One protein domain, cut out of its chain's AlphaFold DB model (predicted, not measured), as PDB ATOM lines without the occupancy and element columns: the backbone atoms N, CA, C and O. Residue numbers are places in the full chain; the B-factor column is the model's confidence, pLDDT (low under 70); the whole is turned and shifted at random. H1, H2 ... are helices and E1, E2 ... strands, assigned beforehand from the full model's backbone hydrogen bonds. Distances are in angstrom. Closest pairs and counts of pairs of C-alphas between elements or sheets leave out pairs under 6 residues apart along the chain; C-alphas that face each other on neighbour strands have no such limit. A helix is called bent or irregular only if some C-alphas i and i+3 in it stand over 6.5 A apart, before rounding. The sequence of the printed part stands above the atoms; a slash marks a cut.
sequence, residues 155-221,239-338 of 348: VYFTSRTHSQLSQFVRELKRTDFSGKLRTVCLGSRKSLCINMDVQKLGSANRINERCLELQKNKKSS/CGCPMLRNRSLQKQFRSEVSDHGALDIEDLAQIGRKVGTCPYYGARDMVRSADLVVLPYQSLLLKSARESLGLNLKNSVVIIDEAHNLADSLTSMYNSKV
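Overview. This is residues 155 to 221 and 239 to 338 of the 348 residues of the protein "Helicase ATP-binding domain-containing protein" of Aegilops tauschii subsp. strangulata (UniProt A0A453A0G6). A small sheet of four parallel strands has H1 over one face and H8 over the other, and beyond its E2 edge stands a cluster of crossed helices, H2, H5, H6 and H7. H4 packs on H2 at one side of that cluster, with H3 on H4, while H10 lies at the opposite end of the domain, beyond E4. The printed part has 167 residues, with ten named helices and four named strands in the order E1 H1 E2 H2 H3 H4 H5 H6 H7 E3 H8 H9 E4 H10. The sheet's order is E2 E3 E1 E4, and the class is mixed, helices and strands. The whole is compact, with a radius of gyration of the C-alphas of 16.3 A and spans of 49 by 48 by 29 A.

Arrangement. Begin at E1, residues 155 to 159, an inner strand. Its parallel neighbour E4, residues 316 to 320, is an edge strand at 17 degrees; look for N 156 and O 317, 2.8 A apart. E3, residues 292 to 296, is parallel to E1 at 25 degrees, with N 157 and O 293 2.8 A apart. The other edge strand, E2, residues 183 to 185, is parallel to E3 at 13 degrees, with N 184 and O 292 3.0 A apart. H1, residues 162 to 172, is on the sheet at a height of 8.8 A, over E3 and along the strands, at 10 degrees to E3 on the local plane. H8, residues 297 to 301, is on the opposite face at a height of 8.5 A, over E1; their closest C-alphas, Thr 158 and Tyr 297, are 5.7 A apart. H9, residues 303 to 309, touches H8 only at the corner. Two split strand-helix-strand units, each with two strands that run the same way in the sheet and another strand between them, have right-handed crossovers: E1, H1, E2, with E3 between E1 and E2 in the sheet, and E3, H8, H9, E4, with E1 between E3 and E4 in the sheet. H2, residues 189 to 192, touches H4, residues 204 to 216, closest at the C-alphas of Lys 190 and Ala 204, 5.8 A. H3, residues 196 to 199, touches residues 207 to 211 of H4 alone, closest at the C-alphas of Val 198 and Ile 207, 5.6 A. H5, residues 247 to 260, touches H6, residues 265 to 275, at a steep tilt of 51 degrees, opposite ways; the C-alphas of Phe 253 and Val 275 are closest, 6.3 A. H7, residues 279 to 289, is on the sheet, and with H1 on one face and H7 on the other there are three layers, helices on both faces of a sheet. H10, residues 323 to 334, only grazes the sheet, with its residues 323 to 326. Every O i to N i+4 pair is within hydrogen-bond range in H1, H4, H5, H6, H8 and H9, against 5 of 7 in H7 and 6 of 8 in H10; H2 and H3 are too short for such a pair.

Along the chain. Find C-alpha 155 at (317.047, 353.694, 391.118), where E1 begins its 13.4 A. H4 measures 18.5 A, and H5 runs 20.4 A from C-alpha 247 at (325.513, 349.932, 416.993). H7 is irregular, but only just: C-alphas 285 and 288 are 6.51 A apart. H10, 17.2 A long, ends with C-alpha 334 at (341.125, 350.652, 383.306) and is irregular, with C-alphas 324 and 327 7.3 A apart.

Size, cuts and confidence. The C-alphas farthest apart, those of Asp 176 and Ser 221, are 50.3 A apart. Residues 222 to 238 are not printed, and C-alphas 221 and 239 stand 7.6 A apart across that cut, between H4 and H5. Of the links that are printed whole, none is long. The printed part has a mean pLDDT of 89.3; residues 217 to 221 and residue 239 are under 70.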
ATOM      1  N   VAL A 155     316.462 352.737 392.060       94.88
ATOM      2  CA  VAL A 155     317.047 353.694 391.118       94.88
ATOM      3  C   VAL A 155     318.481 354.012 391.532       94.88
ATOM      4  O   VAL A 155     318.746 354.403 392.668       94.88
ATOM      5  N   TYR A 156     319.413 353.879 390.599       95.69
ATOM      6  CA  TYR A 156     320.807 354.271 390.746       95.69
ATOM      7  C   TYR A 156     321.066 355.501 389.885       95.69
ATOM      8  O   TYR A 156     321.017 355.417 388.663       95.69
ATOM      9  N   PHE A 157     321.345 356.643 390.508       96.38
ATOM     10  CA  PHE A 157     321.749 357.858 389.809       96.38
ATOM     11  C   PHE A 157     323.257 358.034 389.917       96.38
ATOM     12  O   PHE A 157     323.812 358.041 391.019       96.38
ATOM     13  N   THR A 158     323.923 358.204 388.780       95.06
ATOM     14  CA  THR A 158     325.368 358.381 388.743       95.06
ATOM     15  C   THR A 158     325.799 359.558 387.888       95.06
ATOM     16  O   THR A 158     325.187 359.854 386.868       95.06
ATOM     17  N   SER A 159     326.856 360.234 388.328       94.00
ATOM     18  CA  SER A 159     327.449 361.391 387.658       94.00
ATOM     19  C   SER A 159     328.968 361.382 387.862       94.00
ATOM     20  O   SER A 159     329.491 360.628 388.696       94.00
ATOM     21  N   ARG A 160     329.685 362.200 387.088       88.88
ATOM     22  CA  ARG A 160     331.154 362.196 387.042       88.88
ATOM     23  C   ARG A 160     331.773 362.772 388.314       88.88
ATOM     24  O   ARG A 160     332.774 362.245 388.796       88.88
ATOM     25  N   THR A 161     331.214 363.858 388.848       88.44
ATOM     26  CA  THR A 161     331.821 364.615 389.950       88.44
ATOM     27  C   THR A 161     330.922 364.702 391.177       88.44
ATOM     28  O   THR A 161     329.694 364.708 391.099       88.44
ATOM     29  N   HIS A 162     331.547 364.836 392.347       85.62
ATOM     30  CA  HIS A 162     330.825 365.008 393.605       85.62
ATOM     31  C   HIS A 162     329.951 366.276 393.621       85.62
ATOM     32  O   HIS A 162     328.842 366.253 394.145       85.62
ATOM     33  N   SER A 163     330.400 367.369 392.994       90.31
ATOM     34  CA  SER A 163     329.622 368.611 392.914       90.31
ATOM     35  C   SER A 163     328.341 368.455 392.087       90.31
ATOM     36  O   SER A 163     327.315 369.030 392.461       90.31
ATOM     37  N   GLN A 164     328.369 367.645 391.022       92.25
ATOM     38  CA  GLN A 164     327.179 367.287 390.240       92.25
ATOM     39  C   GLN A 164     326.188 366.476 391.080       92.25
ATOM     40  O   GLN A 164     324.999 366.793 391.102       92.25
ATOM     41  N   LEU A 165     326.672 365.495 391.852       93.06
ATOM     42  CA  LEU A 165     325.825 364.726 392.772       93.06
ATOM     43  C   LEU A 165     325.170 365.641 393.822       93.06
ATOM     44  O   LEU A 165     323.956 365.590 394.013       93.06
ATOM     45  N   SER A 166     325.933 366.544 394.446       93.19
ATOM     46  CA  SER A 166     325.386 367.507 395.413       93.19
ATOM     47  C   SER A 166     324.401 368.488 394.773       93.19
ATOM     48  O   SER A 166     323.465 368.953 395.424       93.19
ATOM     49  N   GLN A 167     324.576 368.844 393.499       94.31
ATOM     50  CA  GLN A 167     323.587 369.632 392.762       94.31
ATOM     51  C   GLN A 167     322.293 368.847 392.544       94.31
ATOM     52  O   GLN A 167     321.222 369.364 392.854       94.31
ATOM     53  N   PHE A 168     322.386 367.601 392.083       94.75
ATOM     54  CA  PHE A 168     321.229 366.728 391.898       94.75
ATOM     55  C   PHE A 168     320.418 366.580 393.192       94.75
ATOM     56  O   PHE A 168     319.203 366.769 393.186       94.75
ATOM     57  N   VAL A 169     321.083 366.338 394.322       94.00
ATOM     58  CA  VAL A 169     320.417 366.213 395.629       94.00
ATOM     59  C   VAL A 169     319.730 367.514 396.041       94.00
ATOM     60  O   VAL A 169     318.613 367.486 396.559       94.00
ATOM     61  N   ARG A 170     320.357 368.671 395.795       93.00
ATOM     62  CA  ARG A 170     319.741 369.978 396.066       93.00
ATOM     63  C   ARG A 170     318.479 370.202 395.242       93.00
ATOM     64  O   ARG A 170     317.520 370.749 395.780       93.00
ATOM     65  N   GLU A 171     318.455 369.774 393.984       93.88
ATOM     66  CA  GLU A 171     317.249 369.848 393.156       93.88
ATOM     67  C   GLU A 171     316.190 368.836 393.607       93.88
ATOM     68  O   GLU A 171     315.019 369.190 393.727       93.88
ATOM     69  N   LEU A 172     316.593 367.615 393.970       93.00
ATOM     70  CA  LEU A 172     315.692 366.589 394.497       93.00
ATOM     71  C   LEU A 172     314.971 367.062 395.769       93.00
ATOM     72  O   LEU A 172     313.756 366.885 395.882       93.00
ATOM     73  N   LYS A 173     315.682 367.747 396.674       91.19
ATOM     74  CA  LYS A 173     315.116 368.370 397.886       91.19
ATOM     75  C   LYS A 173     314.000 369.381 397.595       91.19
ATOM     76  O   LYS A 173     313.165 369.631 398.458       91.19
ATOM     77  N   ARG A 174     313.977 369.990 396.403       91.25
ATOM     78  CA  ARG A 174     312.948 370.971 395.997       91.25
ATOM     79  C   ARG A 174     311.676 370.310 395.468       91.25
ATOM     80  O   ARG A 174     310.708 371.014 395.192       91.25
ATOM     81  N   THR A 175     311.686 368.992 395.294       91.25
ATOM     82  CA  THR A 175     310.557 368.220 394.772       91.25
ATOM     83  C   THR A 175     309.752 367.566 395.893       91.25
ATOM     84  O   THR A 175     310.277 367.276 396.970       91.25
ATOM     85  N   ASP A 176     308.496 367.220 395.604       88.56
ATOM     86  CA  ASP A 176     307.617 366.482 396.527       88.56
ATOM     87  C   ASP A 176     308.087 365.038 396.799       88.56
ATOM     88  O   ASP A 176     307.521 364.336 397.641       88.56
ATOM     89  N   PHE A 177     309.112 364.573 396.078       85.81
ATOM     90  CA  PHE A 177     309.697 363.245 396.243       85.81
ATOM     91  C   PHE A 177     310.693 363.175 397.405       85.81
ATOM     92  O   PHE A 177     310.935 362.084 397.915       85.81
ATOM     93  N   SER A 178     311.216 364.315 397.877       82.38
ATOM     94  CA  SER A 178     312.251 364.368 398.922       82.38
ATOM     95  C   SER A 178     311.855 363.695 400.242       82.38
ATOM     96  O   SER A 178     312.734 363.255 400.976       82.38
ATOM     97  N   GLY A 179     310.558 363.656 400.567       80.88
ATOM     98  CA  GLY A 179     310.034 363.004 401.775       80.88
ATOM     99  C   GLY A 179     309.390 361.638 401.527       80.88
ATOM    100  O   GLY A 179     308.985 360.978 402.477       80.88
ATOM    101  N   LYS A 180     309.253 361.225 400.262       86.94
ATOM    102  CA  LYS A 180     308.617 359.954 399.875       86.94
ATOM    103  C   LYS A 180     309.640 358.882 399.524       86.94
ATOM    104  O   LYS A 180     309.377 357.708 399.740       86.94
ATOM    105  N   LEU A 181     310.781 359.290 398.968       89.38
ATOM    106  CA  LEU A 181     311.858 358.393 398.572       89.38
ATOM    107  C   LEU A 181     312.931 358.338 399.654       89.38
ATOM    108  O   LEU A 181     313.401 359.368 400.139       89.38
ATOM    109  N   ARG A 182     313.399 357.131 399.967       91.56
ATOM    110  CA  ARG A 182     314.599 356.926 400.778       91.56
ATOM    111  C   ARG A 182     315.817 357.120 399.886       91.56
ATOM    112  O   ARG A 182     316.183 356.229 399.120       91.56
ATOM    113  N   THR A 183     316.432 358.296 399.959       93.12
ATOM    114  CA  THR A 183     317.620 358.634 399.165       93.12
ATOM    115  C   THR A 183     318.898 358.499 399.985       93.12
ATOM    116  O   THR A 183     318.966 358.968 401.118       93.12
ATOM    117  N   VAL A 184     319.931 357.890 399.402       93.88
ATOM    118  CA  VAL A 184     321.263 357.776 400.014       93.88
ATOM    119  C   VAL A 184     322.328 358.215 399.021       93.88
ATOM    120  O   VAL A 184     322.382 357.700 397.905       93.88
ATOM    121  N   CYS A 185     323.211 359.117 399.450       94.69
ATOM    122  CA  CYS A 185     324.403 359.494 398.693       94.69
ATOM    123  C   CYS A 185     325.630 358.725 399.179       94.69
ATOM    124  O   CYS A 185     325.942 358.713 400.371       94.69
ATOM    125  N   LEU A 186     326.343 358.095 398.248       93.62
ATOM    126  CA  LEU A 186     327.583 357.378 398.509       93.62
ATOM    127  C   LEU A 186     328.792 358.251 398.190       93.62
ATOM    128  O   LEU A 186     328.837 358.925 397.164       93.62
ATOM    129  N   GLY A 187     329.788 358.199 399.072       91.06
ATOM    130  CA  GLY A 187     331.016 358.981 398.972       91.06
ATOM    131  C   GLY A 187     332.254 358.204 399.388       91.06
ATOM    132  O   GLY A 187     332.179 357.117 399.967       91.06
ATOM    133  N   SER A 188     333.418 358.791 399.119       91.19
ATOM    134  CA  SER A 188     334.709 358.225 399.511       91.19
ATOM    135  C   SER A 188     334.931 358.305 401.024       91.19
ATOM    136  O   SER A 188     334.375 359.168 401.714       91.19
ATOM    137  N   ARG A 189     335.824 357.459 401.556       92.06
ATOM    138  CA  ARG A 189     336.240 357.530 402.969       92.06
ATOM    139  C   ARG A 189     336.826 358.901 403.318       92.06
ATOM    140  O   ARG A 189     336.561 359.397 404.407       92.06
ATOM    141  N   LYS A 190     337.550 359.547 402.395       91.62
ATOM    142  CA  LYS A 190     338.081 360.911 402.570       91.62
ATOM    143  C   LYS A 190     336.968 361.941 402.815       91.62
ATOM    144  O   LYS A 190     337.128 362.786 403.687       91.62
ATOM    145  N   SER A 191     335.841 361.831 402.105       91.06
ATOM    146  CA  SER A 191     334.703 362.758 402.240       91.06
ATOM    147  C   SER A 191     333.854 362.529 403.502       91.06
ATOM    148  O   SER A 191     333.453 363.485 404.160       91.06
ATOM    149  N   LEU A 192     333.613 361.265 403.875       93.56
ATOM    150  CA  LEU A 192     332.675 360.897 404.946       93.56
ATOM    151  C   LEU A 192     333.343 360.541 406.281       93.56
ATOM    152  O   LEU A 192     332.658 360.398 407.293       93.56
ATOM    153  N   CYS A 193     334.661 360.341 406.337       94.06
ATOM    154  CA  CYS A 193     335.327 360.044 407.604       94.06
ATOM    155  C   CYS A 193     335.225 361.254 408.535       94.06
ATOM    156  O   CYS A 193     335.466 362.373 408.110       94.06
ATOM    157  N   ILE A 194     334.923 361.035 409.818       93.88
ATOM    158  CA  ILE A 194     334.875 362.080 410.863       93.88
ATOM    159  C   ILE A 194     335.979 361.915 411.916       93.88
ATOM    160  O   ILE A 194     336.106 362.732 412.824       93.88
ATOM    161  N   ASN A 195     336.769 360.841 411.818       92.12
ATOM    162  CA  ASN A 195     337.849 360.566 412.755       92.12
ATOM    163  C   ASN A 195     339.061 361.447 412.425       92.12
ATOM    164  O   ASN A 195     339.695 361.271 411.383       92.12
ATOM    165  N   MET A 196     339.405 362.351 413.341       90.06
ATOM    166  CA  MET A 196     340.526 363.281 413.184       90.06
ATOM    167  C   MET A 196     341.866 362.574 412.994       90.06
ATOM    168  O   MET A 196     342.695 363.064 412.239       90.06
ATOM    169  N   ASP A 197     342.085 361.414 413.611       89.31
ATOM    170  CA  ASP A 197     343.362 360.705 413.474       89.31
ATOM    171  C   ASP A 197     343.554 360.098 412.084       89.31
ATOM    172  O   ASP A 197     344.680 359.963 411.620       89.31
ATOM    173  N   VAL A 198     342.453 359.783 411.401       90.06
ATOM    174  CA  VAL A 198     342.478 359.293 410.020       90.06
ATOM    175  C   VAL A 198     342.545 360.471 409.046       90.06
ATOM    176  O   VAL A 198     343.339 360.442 408.115       90.06
ATOM    177  N   GLN A 199     341.774 361.540 409.279       90.56
ATOM    178  CA  GLN A 199     341.773 362.718 408.400       90.56
ATOM    179  C   GLN A 199     343.132 363.428 408.328       90.56
ATOM    180  O   GLN A 199     343.490 363.935 407.268       90.56
ATOM    181  N   LYS A 200     343.912 363.435 409.419       91.50
ATOM    182  CA  LYS A 200     345.258 364.041 409.460       91.50
ATOM    183  C   LYS A 200     346.228 363.465 408.421       91.50
ATOM    184  O   LYS A 200     347.217 364.116 408.114       91.50
ATOM    185  N   LEU A 201     345.966 362.270 407.889       89.12
ATOM    186  CA  LEU A 201     346.826 361.625 406.895       89.12
ATOM    187  C   LEU A 201     346.794 362.328 405.526       89.12
ATOM    188  O   LEU A 201     347.746 362.177 404.761       89.12
ATOM    189  N   GLY A 202     345.728 363.088 405.226       86.31
ATOM    190  CA  GLY A 202     345.568 363.949 404.040       86.31
ATOM    191  C   GLY A 202     345.395 363.221 402.698       86.31
ATOM    192  O   GLY A 202     344.527 363.581 401.902       86.31
ATOM    193  N   SER A 203     346.185 362.173 402.465       91.50
ATOM    194  CA  SER A 203     346.124 361.305 401.287       91.50
ATOM    195  C   SER A 203     344.980 360.296 401.407       91.50
ATOM    196  O   SER A 203     344.797 359.677 402.459       91.50
ATOM    197  N   ALA A 204     344.223 360.116 400.324       87.25
ATOM    198  CA  ALA A 204     343.109 359.177 400.273       87.25
ATOM    199  C   ALA A 204     343.559 357.725 400.499       87.25
ATOM    200  O   ALA A 204     342.923 357.025 401.283       87.25
ATOM    201  N   ASN A 205     344.689 357.311 399.917       89.75
ATOM    202  CA  ASN A 205     345.226 355.953 400.077       89.75
ATOM    203  C   ASN A 205     345.557 355.664 401.543       89.75
ATOM    204  O   ASN A 205     345.048 354.709 402.124       89.75
ATOM    205  N   ARG A 206     346.270 356.583 402.205       90.94
ATOM    206  CA  ARG A 206     346.573 356.466 403.642       90.94
ATOM    207  C   ARG A 206     345.309 356.453 404.505       90.94
ATOM    208  O   ARG A 206     345.242 355.743 405.505       90.94
ATOM    209  N   ILE A 207     344.294 357.238 404.135       92.31
ATOM    210  CA  ILE A 207     342.984 357.232 404.802       92.31
ATOM    211  C   ILE A 207     342.305 355.866 404.644       92.31
ATOM    212  O   ILE A 207     341.751 355.352 405.621       92.31
ATOM    213  N   ASN A 208     342.340 355.285 403.445       91.62
ATOM    214  CA  ASN A 208     341.744 353.990 403.134       91.62
ATOM    215  C   ASN A 208     342.431 352.869 403.920       91.62
ATOM    216  O   ASN A 208     341.758 352.192 404.701       91.62
ATOM    217  N   GLU A 209     343.755 352.748 403.806       91.12
ATOM    218  CA  GLU A 209     344.575 351.774 404.538       91.12
ATOM    219  C   GLU A 209     344.314 351.860 406.041       91.12
ATOM    220  O   GLU A 209     343.917 350.883 406.682       91.12
ATOM    221  N   ARG A 210     344.415 353.070 406.606       90.81
ATOM    222  CA  ARG A 210     344.204 353.268 408.039       90.81
ATOM    223  C   ARG A 210     342.782 352.918 408.473       90.81
ATOM    224  O   ARG A 210     342.572 352.412 409.577       90.81
ATOM    225  N   CYS A 211     341.781 353.206 407.642       90.56
ATOM    226  CA  CYS A 211     340.394 352.852 407.931       90.56
ATOM    227  C   CYS A 211     340.203 351.328 407.977       90.56
ATOM    228  O   CYS A 211     339.553 350.824 408.897       90.56
ATOM    229  N   LEU A 212     340.813 350.607 407.033       88.94
ATOM    230  CA  LEU A 212     340.771 349.147 406.953       88.94
ATOM    231  C   LEU A 212     341.514 348.486 408.119       88.94
ATOM    232  O   LEU A 212     340.988 347.557 408.738       88.94
ATOM    233  N   GLU A 213     342.683 349.000 408.505       89.38
ATOM    234  CA  GLU A 213     343.404 348.555 409.707       89.38
ATOM    235  C   GLU A 213     342.536 348.673 410.968       89.38
ATOM    236  O   GLU A 213     342.423 347.741 411.771       89.38
ATOM    237  N   LEU A 214     341.870 349.822 411.134       87.75
ATOM    238  CA  LEU A 214     340.972 350.072 412.260       87.75
ATOM    239  C   LEU A 214     339.718 349.184 412.232       87.75
ATOM    240  O   LEU A 214     339.063 349.039 413.266       87.75
ATOM    241  N   GLN A 215     339.360 348.599 411.089       83.62
ATOM    242  CA  GLN A 215     338.246 347.661 410.961       83.62
ATOM    243  C   GLN A 215     338.666 346.223 411.290       83.62
ATOM    244  O   GLN A 215     337.978 345.563 412.074       83.62
ATOM    245  N   LYS A 216     339.797 345.753 410.744       77.62
ATOM    246  CA  LYS A 216     340.329 344.387 410.953       77.62
ATOM    247  C   LYS A 216     340.612 344.105 412.432       77.62
ATOM    248  O   LYS A 216     340.309 343.029 412.944       77.62
ATOM    249  N   ASN A 217     341.017 345.140 413.157       64.25
ATOM    250  CA  ASN A 217     341.239 345.125 414.598       64.25
ATOM    251  C   ASN A 217     339.944 345.047 415.448       64.25
ATOM    252  O   ASN A 217     339.985 345.184 416.661       64.25
ATOM    253  N   LYS A 218     338.750 344.810 414.886       57.34
ATOM    254  CA  LYS A 218     337.549 344.533 415.709       57.34
ATOM    255  C   LYS A 218     337.625 343.191 416.448       57.34
ATOM    256  O   LYS A 218     337.017 343.047 417.511       57.34
ATOM    257  N   LYS A 219     338.353 342.211 415.904       52.78
ATOM    258  CA  LYS A 219     338.602 340.931 416.577       52.78
ATOM    259  C   LYS A 219     339.737 341.159 417.563       52.78
ATOM    260  O   LYS A 219     340.870 341.370 417.158       52.78
ATOM    261  N   SER A 220     339.414 341.170 418.852       44.88
ATOM    262  CA  SER A 220     340.362 341.359 419.947       44.88
ATOM    263  C   SER A 220     341.619 340.507 419.755       44.88
ATOM    264  O   SER A 220     341.617 339.320 420.092       44.88
ATOM    265  N   SER A 221     342.709 341.103 419.281       43.81
ATOM    266  CA  SER A 221     344.022 340.513 419.470       43.81
ATOM    267  C   SER A 221     344.293 340.587 420.972       43.81
ATOM    268  O   SER A 221     344.677 341.628 421.511       43.81
ATOM    269  N   CYS A 239     341.147 348.135 420.128       58.19
ATOM    270  CA  CYS A 239     341.152 347.475 418.837       58.19
ATOM    271  C   CYS A 239     339.806 347.814 418.156       58.19
ATOM    272  O   CYS A 239     338.753 347.321 418.568       58.19
ATOM    273  N   GLY A 240     339.794 348.774 417.228       78.44
ATOM    274  CA  GLY A 240     338.592 349.153 416.481       78.44
ATOM    275  C   GLY A 240     338.395 350.659 416.296       78.44
ATOM    276  O   GLY A 240     338.660 351.448 417.202       78.44
ATOM    277  N   CYS A 241     337.848 351.060 415.144       86.19
ATOM    278  CA  CYS A 241     337.449 352.449 414.900       86.19
ATOM    279  C   CYS A 241     336.429 352.929 415.962       86.19
ATOM    280  O   CYS A 241     335.352 352.327 416.075       86.19
ATOM    281  N   PRO A 242     336.704 354.023 416.706       85.69
ATOM    282  CA  PRO A 242     335.797 354.541 417.735       85.69
ATOM    283  C   PRO A 242     334.392 354.839 417.201       85.69
ATOM    284  O   PRO A 242     333.399 354.547 417.862       85.69
ATOM    285  N   MET A 243     334.318 355.337 415.965       86.81
ATOM    286  CA  MET A 243     333.077 355.763 415.311       86.81
ATOM    287  C   MET A 243     332.232 354.590 414.786       86.81
ATOM    288  O   MET A 243     331.073 354.778 414.430       86.81
ATOM    289  N   LEU A 244     332.791 353.374 414.725       85.38
ATOM    290  CA  LEU A 244     332.133 352.191 414.153       85.38
ATOM    291  C   LEU A 244     331.705 351.157 415.210       85.38
ATOM    292  O   LEU A 244     331.034 350.177 414.892       85.38
ATOM    293  N   ARG A 245     332.128 351.317 416.468       80.25
ATOM    294  CA  ARG A 245     331.899 350.309 417.518       80.25
ATOM    295  C   ARG A 245     330.477 350.303 418.069       80.25
ATOM    296  O   ARG A 245     330.046 349.276 418.584       80.25
ATOM    297  N   ASN A 246     329.773 351.429 418.008       84.69
ATOM    298  CA  ASN A 246     328.524 351.599 418.738       84.69
ATOM    299  C   ASN A 246     327.300 351.443 417.822       84.69
ATOM    300  O   ASN A 246     326.917 352.376 417.119       84.69
ATOM    301  N   ARG A 247     326.672 350.259 417.848       85.69
ATOM    302  CA  ARG A 247     325.513 349.932 416.993       85.69
ATOM    303  C   ARG A 247     324.271 350.773 417.314       85.69
ATOM    304  O   ARG A 247     323.477 351.044 416.422       85.69
ATOM    305  N   SER A 248     324.127 351.227 418.562       89.38
ATOM    306  CA  SER A 248     323.035 352.132 418.950       89.38
ATOM    307  C   SER A 248     323.123 353.470 418.207       89.38
ATOM    308  O   SER A 248     322.140 353.921 417.625       89.38
ATOM    309  N   LEU A 249     324.330 354.047 418.121       90.62
ATOM    310  CA  LEU A 249     324.561 355.308 417.408       90.62
ATOM    311  C   LEU A 249     324.335 355.164 415.898       90.62
ATOM    312  O   LEU A 249     323.818 356.077 415.267       90.62
ATOM    313  N   GLN A 250     324.656 354.007 415.312       89.94
ATOM    314  CA  GLN A 250     324.335 353.738 413.904       89.94
ATOM    315  C   GLN A 250     322.824 353.721 413.653       89.94
ATOM    316  O   GLN A 250     322.357 354.269 412.658       89.94
ATOM    317  N   LYS A 251     322.046 353.133 414.572       90.81
ATOM    318  CA  LYS A 251     320.582 353.145 414.483       90.81
ATOM    319  C   LYS A 251     320.027 354.569 414.605       90.81
ATOM    320  O   LYS A 251     319.117 354.918 413.863       90.81
ATOM    321  N   GLN A 252     320.594 355.386 415.494       93.00
ATOM    322  CA  GLN A 252     320.227 356.801 415.629       93.00
ATOM    323  C   GLN A 252     320.539 357.598 414.360       93.00
ATOM    324  O   GLN A 252     319.667 358.295 413.861       93.00
ATOM    325  N   PHE A 253     321.733 357.424 413.786       93.38
ATOM    326  CA  PHE A 253     322.107 358.046 412.514       93.38
ATOM    327  C   PHE A 253     321.123 357.701 411.400       93.38
ATOM    328  O   PHE A 253     320.656 358.582 410.692       93.38
ATOM    329  N   ARG A 254     320.750 356.426 411.285       91.62
ATOM    330  CA  ARG A 254     319.777 355.977 410.292       91.62
ATOM    331  C   ARG A 254     318.399 356.619 410.483       91.62
ATOM    332  O   ARG A 254     317.750 356.935 409.489       91.62
ATOM    333  N   SER A 255     317.966 356.806 411.731       91.69
ATOM    334  CA  SER A 255     316.725 357.524 412.044       91.69
ATOM    335  C   SER A 255     316.816 358.977 411.587       91.69
ATOM    336  O   SER A 255     315.995 359.395 410.786       91.69
ATOM    337  N   GLU A 256     317.868 359.702 411.987       91.88
ATOM    338  CA  GLU A 256     318.027 361.113 411.609       91.88
ATOM    339  C   GLU A 256     318.106 361.308 410.090       91.88
ATOM    340  O   GLU A 256     317.491 362.224 409.550       91.88
ATOM    341  N   VAL A 257     318.819 360.433 409.375       91.38
ATOM    342  CA  VAL A 257     318.888 360.498 407.906       91.38
ATOM    343  C   VAL A 257     317.512 360.254 407.280       91.38
ATOM    344  O   VAL A 257     317.154 360.928 406.320       91.38
ATOM    345  N   SER A 258     316.722 359.335 407.838       88.38
ATOM    346  CA  SER A 258     315.365 359.061 407.344       88.38
ATOM    347  C   SER A 258     314.413 360.234 407.598       88.38
ATOM    348  O   SER A 258     313.591 360.539 406.740       88.38
ATOM    349  N   ASP A 259     314.557 360.922 408.733       88.00
ATOM    350  CA  ASP A 259     313.710 362.059 409.115       88.00
ATOM    351  C   ASP A 259     313.978 363.307 408.254       88.00
ATOM    352  O   ASP A 259     313.071 364.090 407.971       88.00
ATOM    353  N   HIS A 260     315.226 363.500 407.822       85.56
ATOM    354  CA  HIS A 260     315.621 364.634 406.984       85.56
ATOM    355  C   HIS A 260     315.349 364.433 405.480       85.56
ATOM    356  O   HIS A 260     315.318 365.418 404.739       85.56
ATOM    357  N   GLY A 261     315.133 363.194 405.024       86.31
ATOM    358  CA  GLY A 261     314.880 362.867 403.618       86.31
ATOM    359  C   GLY A 261     316.151 362.851 402.762       86.31
ATOM    360  O   GLY A 261     317.180 362.308 403.163       86.31
ATOM    361  N   ALA A 262     316.091 363.416 401.552       88.94
ATOM    362  CA  ALA A 262     317.238 363.465 400.645       88.94
ATOM    363  C   ALA A 262     318.395 364.293 401.230       88.94
ATOM    364  O   ALA A 262     318.239 365.483 401.482       88.94
ATOM    365  N   LEU A 263     319.567 363.678 401.407       91.19
ATOM    366  CA  LEU A 263     320.763 364.291 402.001       91.19
ATOM    367  C   LEU A 263     321.978 364.091 401.103       91.19
ATOM    368  O   LEU A 263     322.126 363.030 400.497       91.19
ATOM    369  N   ASP A 264     322.837 365.107 401.015       92.81
ATOM    370  CA  ASP A 264     324.098 365.009 400.280       92.81
ATOM    371  C   ASP A 264     325.220 364.445 401.172       92.81
ATOM    372  O   ASP A 264     325.018 364.102 402.339       92.81
ATOM    373  N   ILE A 265     326.419 364.291 400.613       92.12
ATOM    374  CA  ILE A 265     327.556 363.685 401.322       92.12
ATOM    375  C   ILE A 265     328.014 364.553 402.505       92.12
ATOM    376  O   ILE A 265     328.429 364.029 403.543       92.12
ATOM    377  N   GLU A 266     327.926 365.876 402.377       92.69
ATOM    378  CA  GLU A 266     328.354 366.834 403.400       92.69
ATOM    379  C   GLU A 266     327.369 366.849 404.574       92.69
ATOM    380  O   GLU A 266     327.780 366.814 405.740       92.69
ATOM    381  N   ASP A 267     326.075 366.797 404.271       93.75
ATOM    382  CA  ASP A 267     325.002 366.654 405.244       93.75
ATOM    383  C   ASP A 267     325.133 365.343 406.030       93.75
ATOM    384  O   ASP A 267     325.072 365.344 407.263       93.75
ATOM    385  N   LEU A 268     325.385 364.221 405.340       94.06
ATOM    386  CA  LEU A 268     325.624 362.922 405.980       94.06
ATOM    387  C   LEU A 268     326.828 362.986 406.928       94.06
ATOM    388  O   LEU A 268     326.763 362.498 408.063       94.06
ATOM    389  N   ALA A 269     327.920 363.627 406.505       94.44
ATOM    390  CA  ALA A 269     329.078 363.845 407.364       94.44
ATOM    391  C   ALA A 269     328.723 364.705 408.588       94.44
ATOM    392  O   ALA A 269     329.195 364.422 409.695       94.44
ATOM    393  N   GLN A 270     327.876 365.725 408.429       95.00
ATOM    394  CA  GLN A 270     327.437 366.578 409.530       95.00
ATOM    395  C   GLN A 270     326.565 365.818 410.540       95.00
ATOM    396  O   GLN A 270     326.804 365.926 411.745       95.00
ATOM    397  N   ILE A 271     325.600 365.017 410.077       94.31
ATOM    398  CA  ILE A 271     324.749 364.187 410.945       94.31
ATOM    399  C   ILE A 271     325.608 363.191 411.723       94.31
ATOM    400  O   ILE A 271     325.500 363.095 412.943       94.31
ATOM    401  N   GLY A 272     326.551 362.509 411.068       93.81
ATOM    402  CA  GLY A 272     327.414 361.577 411.792       93.81
ATOM    403  C   GLY A 272     328.361 362.262 412.782       93.81
ATOM    404  O   GLY A 272     328.675 361.662 413.808       93.81
ATOM    405  N   ARG A 273     328.746 363.533 412.572       94.06
ATOM    406  CA  ARG A 273     329.443 364.336 413.601       94.06
ATOM    407  C   ARG A 273     328.544 364.661 414.795       94.06
ATOM    408  O   ARG A 273     329.035 364.609 415.919       94.06
ATOM    409  N   LYS A 274     327.264 364.980 414.569       94.31
ATOM    410  CA  LYS A 274     326.284 365.251 415.640       94.31
ATOM    411  C   LYS A 274     326.024 364.000 416.483       94.31
ATOM    412  O   LYS A 274     326.095 364.063 417.705       94.31
ATOM    413  N   VAL A 275     325.791 362.866 415.824       93.12
ATOM    414  CA  VAL A 275     325.511 361.572 416.468       93.12
ATOM    415  C   VAL A 275     326.783 360.922 417.038       93.12
ATOM    416  O   VAL A 275     326.727 360.151 417.994       93.12
ATOM    417  N   GLY A 276     327.952 361.221 416.469       92.19
ATOM    418  CA  GLY A 276     329.230 360.613 416.850       92.19
ATOM    419  C   GLY A 276     329.426 359.198 416.291       92.19
ATOM    420  O   GLY A 276     330.047 358.354 416.941       92.19
ATOM    421  N   THR A 277     328.889 358.913 415.101       94.56
ATOM    422  CA  THR A 277     329.042 357.617 414.416       94.56
ATOM    423  C   THR A 277     329.636 357.771 413.024       94.56
ATOM    424  O   THR A 277     329.640 358.857 412.460       94.56
ATOM    425  N   CYS A 278     330.161 356.678 412.467       94.56
ATOM    426  CA  CYS A 278     330.814 356.666 411.165       94.56
ATOM    427  C   CYS A 278     329.789 356.869 410.031       94.56
ATOM    428  O   CYS A 278     329.048 355.927 409.737       94.56
ATOM    429  N   PRO A 279     329.790 358.030 409.343       95.12
ATOM    430  CA  PRO A 279     328.844 358.290 408.259       95.12
ATOM    431  C   PRO A 279     329.067 357.363 407.064       95.12
ATOM    432  O   PRO A 279     328.109 356.892 406.472       95.12
ATOM    433  N   TYR A 280     330.331 357.046 406.748       94.06
ATOM    434  CA  TYR A 280     330.696 356.179 405.622       94.06
ATOM    435  C   TYR A 280     330.014 354.803 405.694       94.06
ATOM    436  O   TYR A 280     329.286 354.408 404.786       94.06
ATOM    437  N   TYR A 281     330.197 354.087 406.807       92.19
ATOM    438  CA  TYR A 281     329.559 352.781 406.994       92.19
ATOM    439  C   TYR A 281     328.059 352.894 407.297       92.19
ATOM    440  O   TYR A 281     327.318 351.973 406.970       92.19
ATOM    441  N   GLY A 282     327.607 354.007 407.887       92.75
ATOM    442  CA  GLY A 282     326.183 354.287 408.076       92.75
ATOM    443  C   GLY A 282     325.441 354.392 406.743       92.75
ATOM    444  O   GLY A 282     324.459 353.687 406.537       92.75
ATOM    445  N   ALA A 283     325.953 355.193 405.806       92.94
ATOM    446  CA  ALA A 283     325.385 355.336 404.468       92.94
ATOM    447  C   ALA A 283     325.404 354.005 403.694       92.94
ATOM    448  O   ALA A 283     324.403 353.641 403.081       92.94
ATOM    449  N   ARG A 284     326.495 353.227 403.784       92.25
ATOM    450  CA  ARG A 284     326.605 351.906 403.133       92.25
ATOM    451  C   ARG A 284     325.547 350.910 403.630       92.25
ATOM    452  O   ARG A 284     324.973 350.188 402.824       92.25
ATOM    453  N   ASP A 285     325.233 350.901 404.925       90.44
ATOM    454  CA  ASP A 285     324.161 350.057 405.482       90.44
ATOM    455  C   ASP A 285     322.761 350.465 404.973       90.44
ATOM    456  O   ASP A 285     321.865 349.634 404.806       90.44
ATOM    457  N   MET A 286     322.571 351.748 404.660       90.69
ATOM    458  CA  MET A 286     321.302 352.278 404.156       90.69
ATOM    459  C   MET A 286     321.031 351.945 402.684       90.69
ATOM    460  O   MET A 286     319.870 351.950 402.281       90.69
ATOM    461  N   VAL A 287     322.052 351.567 401.906       91.44
ATOM    462  CA  VAL A 287     321.927 351.200 400.479       91.44
ATOM    463  C   VAL A 287     320.913 350.086 400.250       91.44
ATOM    464  O   VAL A 287     320.191 350.102 399.253       91.44
ATOM    465  N   ARG A 288     320.827 349.108 401.163       88.44
ATOM    466  CA  ARG A 288     319.908 347.965 401.020       88.44
ATOM    467  C   ARG A 288     318.452 348.407 400.941       88.44
ATOM    468  O   ARG A 288     317.732 347.946 400.065       88.44
ATOM    469  N   SER A 289     318.073 349.350 401.788       88.94
ATOM    470  CA  SER A 289     316.712 349.867 401.932       88.94
ATOM    471  C   SER A 289     316.481 351.206 401.229       88.94
ATOM    472  O   SER A 289     315.517 351.880 401.556       88.94
ATOM    473  N   ALA A 290     317.413 351.691 400.415       91.94
ATOM    474  CA  ALA A 290     317.225 352.949 399.699       91.94
ATOM    475  C   ALA A 290     316.366 352.714 398.452       91.94
ATOM    476  O   ALA A 290     316.484 351.669 397.819       91.94
ATOM    477  N   ASP A 291     315.555 353.692 398.073       92.44
ATOM    478  CA  ASP A 291     314.802 353.665 396.815       92.44
ATOM    479  C   ASP A 291     315.623 354.340 395.703       92.44
ATOM    480  O   ASP A 291     315.614 353.906 394.553       92.44
ATOM    481  N   LEU A 292     316.407 355.362 396.075       94.00
ATOM    482  CA  LEU A 292     317.322 356.090 395.198       94.00
ATOM    483  C   LEU A 292     318.733 356.112 395.797       94.00
ATOM    484  O   LEU A 292     318.951 356.646 396.887       94.00
ATOM    485  N   VAL A 293     319.705 355.577 395.068       94.94
ATOM    486  CA  VAL A 293     321.122 355.615 395.443       94.94
ATOM    487  C   VAL A 293     321.854 356.546 394.488       94.94
ATOM    488  O   VAL A 293     321.857 356.330 393.281       94.94
ATOM    489  N   VAL A 294     322.482 357.578 395.039       95.62
ATOM    490  CA  VAL A 294     323.279 358.568 394.309       95.62
ATOM    491  C   VAL A 294     324.752 358.227 394.513       95.62
ATOM    492  O   VAL A 294     325.218 358.169 395.651       95.62
ATOM    493  N   LEU A 295     325.492 357.962 393.436       94.69
ATOM    494  CA  LEU A 295     326.865 357.456 393.518       94.69
ATOM    495  C   LEU A 295     327.748 357.950 392.361       94.69
ATOM    496  O   LEU A 295     327.244 358.188 391.267       94.69
ATOM    497  N   PRO A 296     329.069 358.082 392.549       92.81
ATOM    498  CA  PRO A 296     329.973 358.452 391.463       92.81
ATOM    499  C   PRO A 296     330.154 357.301 390.459       92.81
ATOM    500  O   PRO A 296     329.971 356.131 390.812       92.81
ATOM    501  N   TYR A 297     330.555 357.627 389.224       91.88
ATOM    502  CA  TYR A 297     330.783 356.655 388.141       91.88
ATOM    503  C   TYR A 297     331.620 355.449 388.573       91.88
ATOM    504  O   TYR A 297     331.262 354.307 388.297       91.88
ATOM    505  N   GLN A 298     332.710 355.698 389.296       89.12
ATOM    506  CA  GLN A 298     333.664 354.681 389.729       89.12
ATOM    507  C   GLN A 298     332.991 353.610 390.595       89.12
ATOM    508  O   GLN A 298     333.285 352.427 390.460       89.12
ATOM    509  N   SER A 299     332.045 354.006 391.452       90.94
ATOM    510  CA  SER A 299     331.327 353.078 392.329       90.94
ATOM    511  C   SER A 299     330.359 352.163 391.576       90.94
ATOM    512  O   SER A 299     330.076 351.064 392.047       90.94
ATOM    513  N   LEU A 300     329.853 352.605 390.420       91.88
ATOM    514  CA  LEU A 300     328.945 351.825 389.584       91.88
ATOM    515  C   LEU A 300     329.697 350.979 388.548       91.88
ATOM    516  O   LEU A 300     329.325 349.839 388.293       91.88
ATOM    517  N   LEU A 301     330.731 351.527 387.918       90.19
ATOM    518  CA  LEU A 301     331.366 350.903 386.757       90.19
ATOM    519  C   LEU A 301     332.404 349.851 387.167       90.19
ATOM    520  O   LEU A 301     332.481 348.789 386.545       90.19
ATOM    521  N   LEU A 302     333.137 350.078 388.261       90.25
ATOM    522  CA  LEU A 302     334.095 349.100 388.776       90.25
ATOM    523  C   LEU A 302     333.363 347.941 389.458       90.25
ATOM    524  O   LEU A 302     332.582 348.124 390.395       90.25
ATOM    525  N   LYS A 303     333.635 346.715 388.997       88.88
ATOM    526  CA  LYS A 303     333.025 345.491 389.539       88.88
ATOM    527  C   LYS A 303     333.325 345.312 391.032       88.88
ATOM    528  O   LYS A 303     332.398 345.090 391.805       88.88
ATOM    529  N   SER A 304     334.579 345.500 391.439       89.06
ATOM    530  CA  SER A 304     335.004 345.441 392.846       89.06
ATOM    531  C   SER A 304     334.250 346.451 393.722       89.06
ATOM    532  O   SER A 304     333.815 346.131 394.833       89.06
ATOM    533  N   ALA A 305     334.031 347.668 393.211       88.62
ATOM    534  CA  ALA A 305     333.292 348.713 393.919       88.62
ATOM    535  C   ALA A 305     331.827 348.337 394.113       88.62
ATOM    536  O   ALA A 305     331.295 348.483 395.214       88.62
ATOM    537  N   ARG A 306     331.189 347.780 393.082       90.88
ATOM    538  CA  ARG A 306     329.807 347.307 393.182       90.88
ATOM    539  C   ARG A 306     329.637 346.185 394.195       90.88
ATOM    540  O   ARG A 306     328.704 346.238 394.996       90.88
ATOM    541  N   GLU A 307     330.523 345.195 394.161       89.56
ATOM    542  CA  GLU A 307     330.452 344.017 395.030       89.56
ATOM    543  C   GLU A 307     330.616 344.400 396.500       89.56
ATOM    544  O   GLU A 307     329.784 344.034 397.330       89.56
ATOM    545  N   SER A 308     331.611 345.230 396.816       87.50
ATOM    546  CA  SER A 308     331.801 345.722 398.182       87.50
ATOM    547  C   SER A 308     330.603 346.545 398.672       87.50
ATOM    548  O   SER A 308     330.074 346.319 399.760       87.50
ATOM    549  N   LEU A 309     330.104 347.487 397.872       88.75
ATOM    550  CA  LEU A 309     328.987 348.344 398.254       88.75
ATOM    551  C   LEU A 309     327.669 347.559 398.328       88.75
ATOM    552  O   LEU A 309     326.692 348.074 398.871       88.75
ATOM    553  N   GLY A 310     327.649 346.313 397.841       86.81
ATOM    554  CA  GLY A 310     326.471 345.456 397.820       86.81
ATOM    555  C   GLY A 310     325.409 345.968 396.850       86.81
ATOM    556  O   GLY A 310     324.217 345.883 397.145       86.81
ATOM    557  N   LEU A 311     325.834 346.557 395.727       90.25
ATOM    558  CA  LEU A 311     324.935 347.085 394.703       90.25
ATOM    559  C   LEU A 311     324.406 345.929 393.847       90.25
ATOM    560  O   LEU A 311     325.161 345.307 393.103       90.25
ATOM    561  N   ASN A 312     323.104 345.654 393.940       88.31
ATOM    562  CA  ASN A 312     322.426 344.694 393.073       88.31
ATOM    563  C   ASN A 312     321.707 345.451 391.953       88.31
ATOM    564  O   ASN A 312     320.768 346.194 392.221       88.31
ATOM    565  N   LEU A 313     322.163 345.260 390.713       88.44
ATOM    566  CA  LEU A 313     321.594 345.936 389.544       88.44
ATOM    567  C   LEU A 313     320.426 345.166 388.902       88.44
ATOM    568  O   LEU A 313     319.820 345.666 387.954       88.44
ATOM    569  N   LYS A 314     320.096 343.962 389.386       88.81
ATOM    570  CA  LYS A 314     318.930 343.210 388.900       88.81
ATOM    571  C   LYS A 314     317.647 343.975 389.240       88.81
ATOM    572  O   LYS A 314     317.530 344.486 390.351       88.81
ATOM    573  N   ASN A 315     316.712 344.053 388.292       89.31
ATOM    574  CA  ASN A 315     315.433 344.767 388.429       89.31
ATOM    575  C   ASN A 315     315.596 346.220 388.921       89.31
ATOM    576  O   ASN A 315     314.835 346.707 389.754       89.31
ATOM    577  N   SER A 316     316.626 346.911 388.424       92.50
ATOM    578  CA  SER A 316     316.953 348.282 388.822       92.50
ATOM    579  C   SER A 316     317.013 349.224 387.623       92.50
ATOM    580  O   SER A 316     317.285 348.807 386.497       92.50
ATOM    581  N   VAL A 317     316.772 350.510 387.872       94.56
ATOM    582  CA  VAL A 317     316.906 351.575 386.874       94.56
ATOM    583  C   VAL A 317     318.216 352.303 387.119       94.56
ATOM    584  O   VAL A 317     318.441 352.834 388.204       94.56
ATOM    585  N   VAL A 318     319.076 352.367 386.107       95.19
ATOM    586  CA  VAL A 318     320.349 353.091 386.176       95.19
ATOM    587  C   VAL A 318     320.258 354.348 385.318       95.19
ATOM    588  O   VAL A 318     320.025 354.275 384.115       95.19
ATOM    589  N   ILE A 319     320.466 355.504 385.941       95.62
ATOM    590  CA  ILE A 319     320.499 356.814 385.297       95.62
ATOM    591  C   ILE A 319     321.944 357.302 385.310       95.62
ATOM    592  O   ILE A 319     322.506 357.566 386.373       95.62
ATOM    593  N   ILE A 320     322.535 357.424 384.123       95.00
ATOM    594  CA  ILE A 320     323.878 357.974 383.932       95.00
ATOM    595  C   ILE A 320     323.728 359.408 383.434       95.00
ATOM    596  O   ILE A 320     323.373 359.644 382.279       95.00
ATOM    597  N   ASP A 321     323.986 360.358 384.322       94.50
ATOM    598  CA  ASP A 321     324.080 361.772 383.984       94.50
ATOM    599  C   ASP A 321     325.439 362.073 383.348       94.50
ATOM    600  O   ASP A 321     326.417 361.406 383.670       94.50
ATOM    601  N   GLU A 322     325.509 363.045 382.440       90.25
ATOM    602  CA  GLU A 322     326.726 363.417 381.693       90.25
ATOM    603  C   GLU A 322     327.431 362.257 380.959       90.25
ATOM    604  O   GLU A 322     328.652 362.235 380.797       90.25
ATOM    605  N   ALA A 323     326.651 361.301 380.441       90.94
ATOM    606  CA  ALA A 323     327.153 360.081 379.795       90.94
ATOM    607  C   ALA A 323     328.109 360.318 378.604       90.94
ATOM    608  O   ALA A 323     328.791 359.392 378.170       90.94
ATOM    609  N   HIS A 324     328.212 361.549 378.093       91.00
ATOM    610  CA  HIS A 324     329.205 361.916 377.088       91.00
ATOM    611  C   HIS A 324     330.657 361.755 377.592       91.00
ATOM    612  O   HIS A 324     331.547 361.523 376.783       91.00
ATOM    613  N   ASN A 325     330.906 361.811 378.909       88.81
ATOM    614  CA  ASN A 325     332.224 361.549 379.510       88.81
ATOM    615  C   ASN A 325     332.432 360.083 379.931       88.81
ATOM    616  O   ASN A 325     333.443 359.759 380.564       88.81
ATOM    617  N   LEU A 326     331.474 359.197 379.648       90.44
ATOM    618  CA  LEU A 326     331.514 357.820 380.132       90.44
ATOM    619  C   LEU A 326     332.702 357.045 379.550       90.44
ATOM    620  O   LEU A 326     333.388 356.349 380.294       90.44
ATOM    621  N   ALA A 327     332.968 357.201 378.250       91.00
ATOM    622  CA  ALA A 327     334.076 356.527 377.573       91.00
ATOM    623  C   ALA A 327     335.432 356.924 378.174       91.00
ATOM    624  O   ALA A 327     336.178 356.052 378.612       91.00
ATOM    625  N   ASP A 328     335.700 358.225 378.304       90.44
ATOM    626  CA  ASP A 328     336.948 358.732 378.890       90.44
ATOM    627  C   ASP A 328     337.131 358.258 380.336       90.44
ATOM    628  O   ASP A 328     338.226 357.873 380.748       90.44
ATOM    629  N   SER A 329     336.040 358.244 381.109       88.81
ATOM    630  CA  SER A 329     336.054 357.771 382.495       88.81
ATOM    631  C   SER A 329     336.377 356.278 382.567       88.81
ATOM    632  O   SER A 329     337.176 355.868 383.405       88.81
ATOM    633  N   LEU A 330     335.803 355.461 381.677       89.44
ATOM    634  CA  LEU A 330     336.114 354.033 381.569       89.44
ATOM    635  C   LEU A 330     337.574 353.810 381.184       89.44
ATOM    636  O   LEU A 330     338.268 353.050 381.858       89.44
ATOM    637  N   THR A 331     338.064 354.506 380.160       90.00
ATOM    638  CA  THR A 331     339.468 354.415 379.758       90.00
ATOM    639  C   THR A 331     340.389 354.811 380.907       90.00
ATOM    640  O   THR A 331     341.343 354.095 381.174       90.00
ATOM    641  N   SER A 332     340.087 355.881 381.646       87.94
ATOM    642  CA  SER A 332     340.897 356.299 382.794       87.94
ATOM    643  C   SER A 332     340.889 355.295 383.949       87.94
ATOM    644  O   SER A 332     341.897 355.186 384.634       87.94
ATOM    645  N   MET A 333     339.783 354.589 384.195       85.69
ATOM    646  CA  MET A 333     339.682 353.613 385.292       85.69
ATOM    647  C   MET A 333     340.405 352.297 385.001       85.69
ATOM    648  O   MET A 333     340.840 351.624 385.930       85.69
ATOM    649  N   TYR A 334     340.486 351.903 383.729       85.44
ATOM    650  CA  TYR A 334     341.125 350.652 383.306       85.44
ATOM    651  C   TYR A 334     342.533 350.852 382.735       85.44
ATOM    652  O   TYR A 334     343.167 349.883 382.320       85.44
ATOM    653  N   ASN A 335     343.029 352.089 382.705       89.12
ATOM    654  CA  ASN A 335     344.373 352.409 382.252       89.12
ATOM    655  C   ASN A 335     345.300 352.605 383.452       89.12
ATOM    656  O   ASN A 335     345.044 353.453 384.303       89.12
ATOM    657  N   SER A 336     346.407 351.871 383.478       84.44
ATOM    658  CA  SER A 336     347.485 352.061 384.441       84.44
ATOM    659  C   SER A 336     348.740 352.539 383.712       84.44
ATOM    660  O   SER A 336     349.145 351.998 382.682       84.44
ATOM    661  N   LYS A 337     349.368 353.592 384.240       85.75
ATOM    662  CA  LYS A 337     350.644 354.101 383.730       85.75
ATOM    663  C   LYS A 337     351.757 353.580 384.623       85.75
ATOM    664  O   LYS A 337     351.767 353.863 385.816       85.75
ATOM    665  N   VAL A 338     352.701 352.859 384.032       87.81
ATOM    666  CA  VAL A 338     353.904 352.398 384.726       87.81
ATOM    667  C   VAL A 338     355.058 353.311 384.334       87.81
ATOM    668  O   VAL A 338     355.389 353.430 383.155       87.81
TER     669      VAL A 338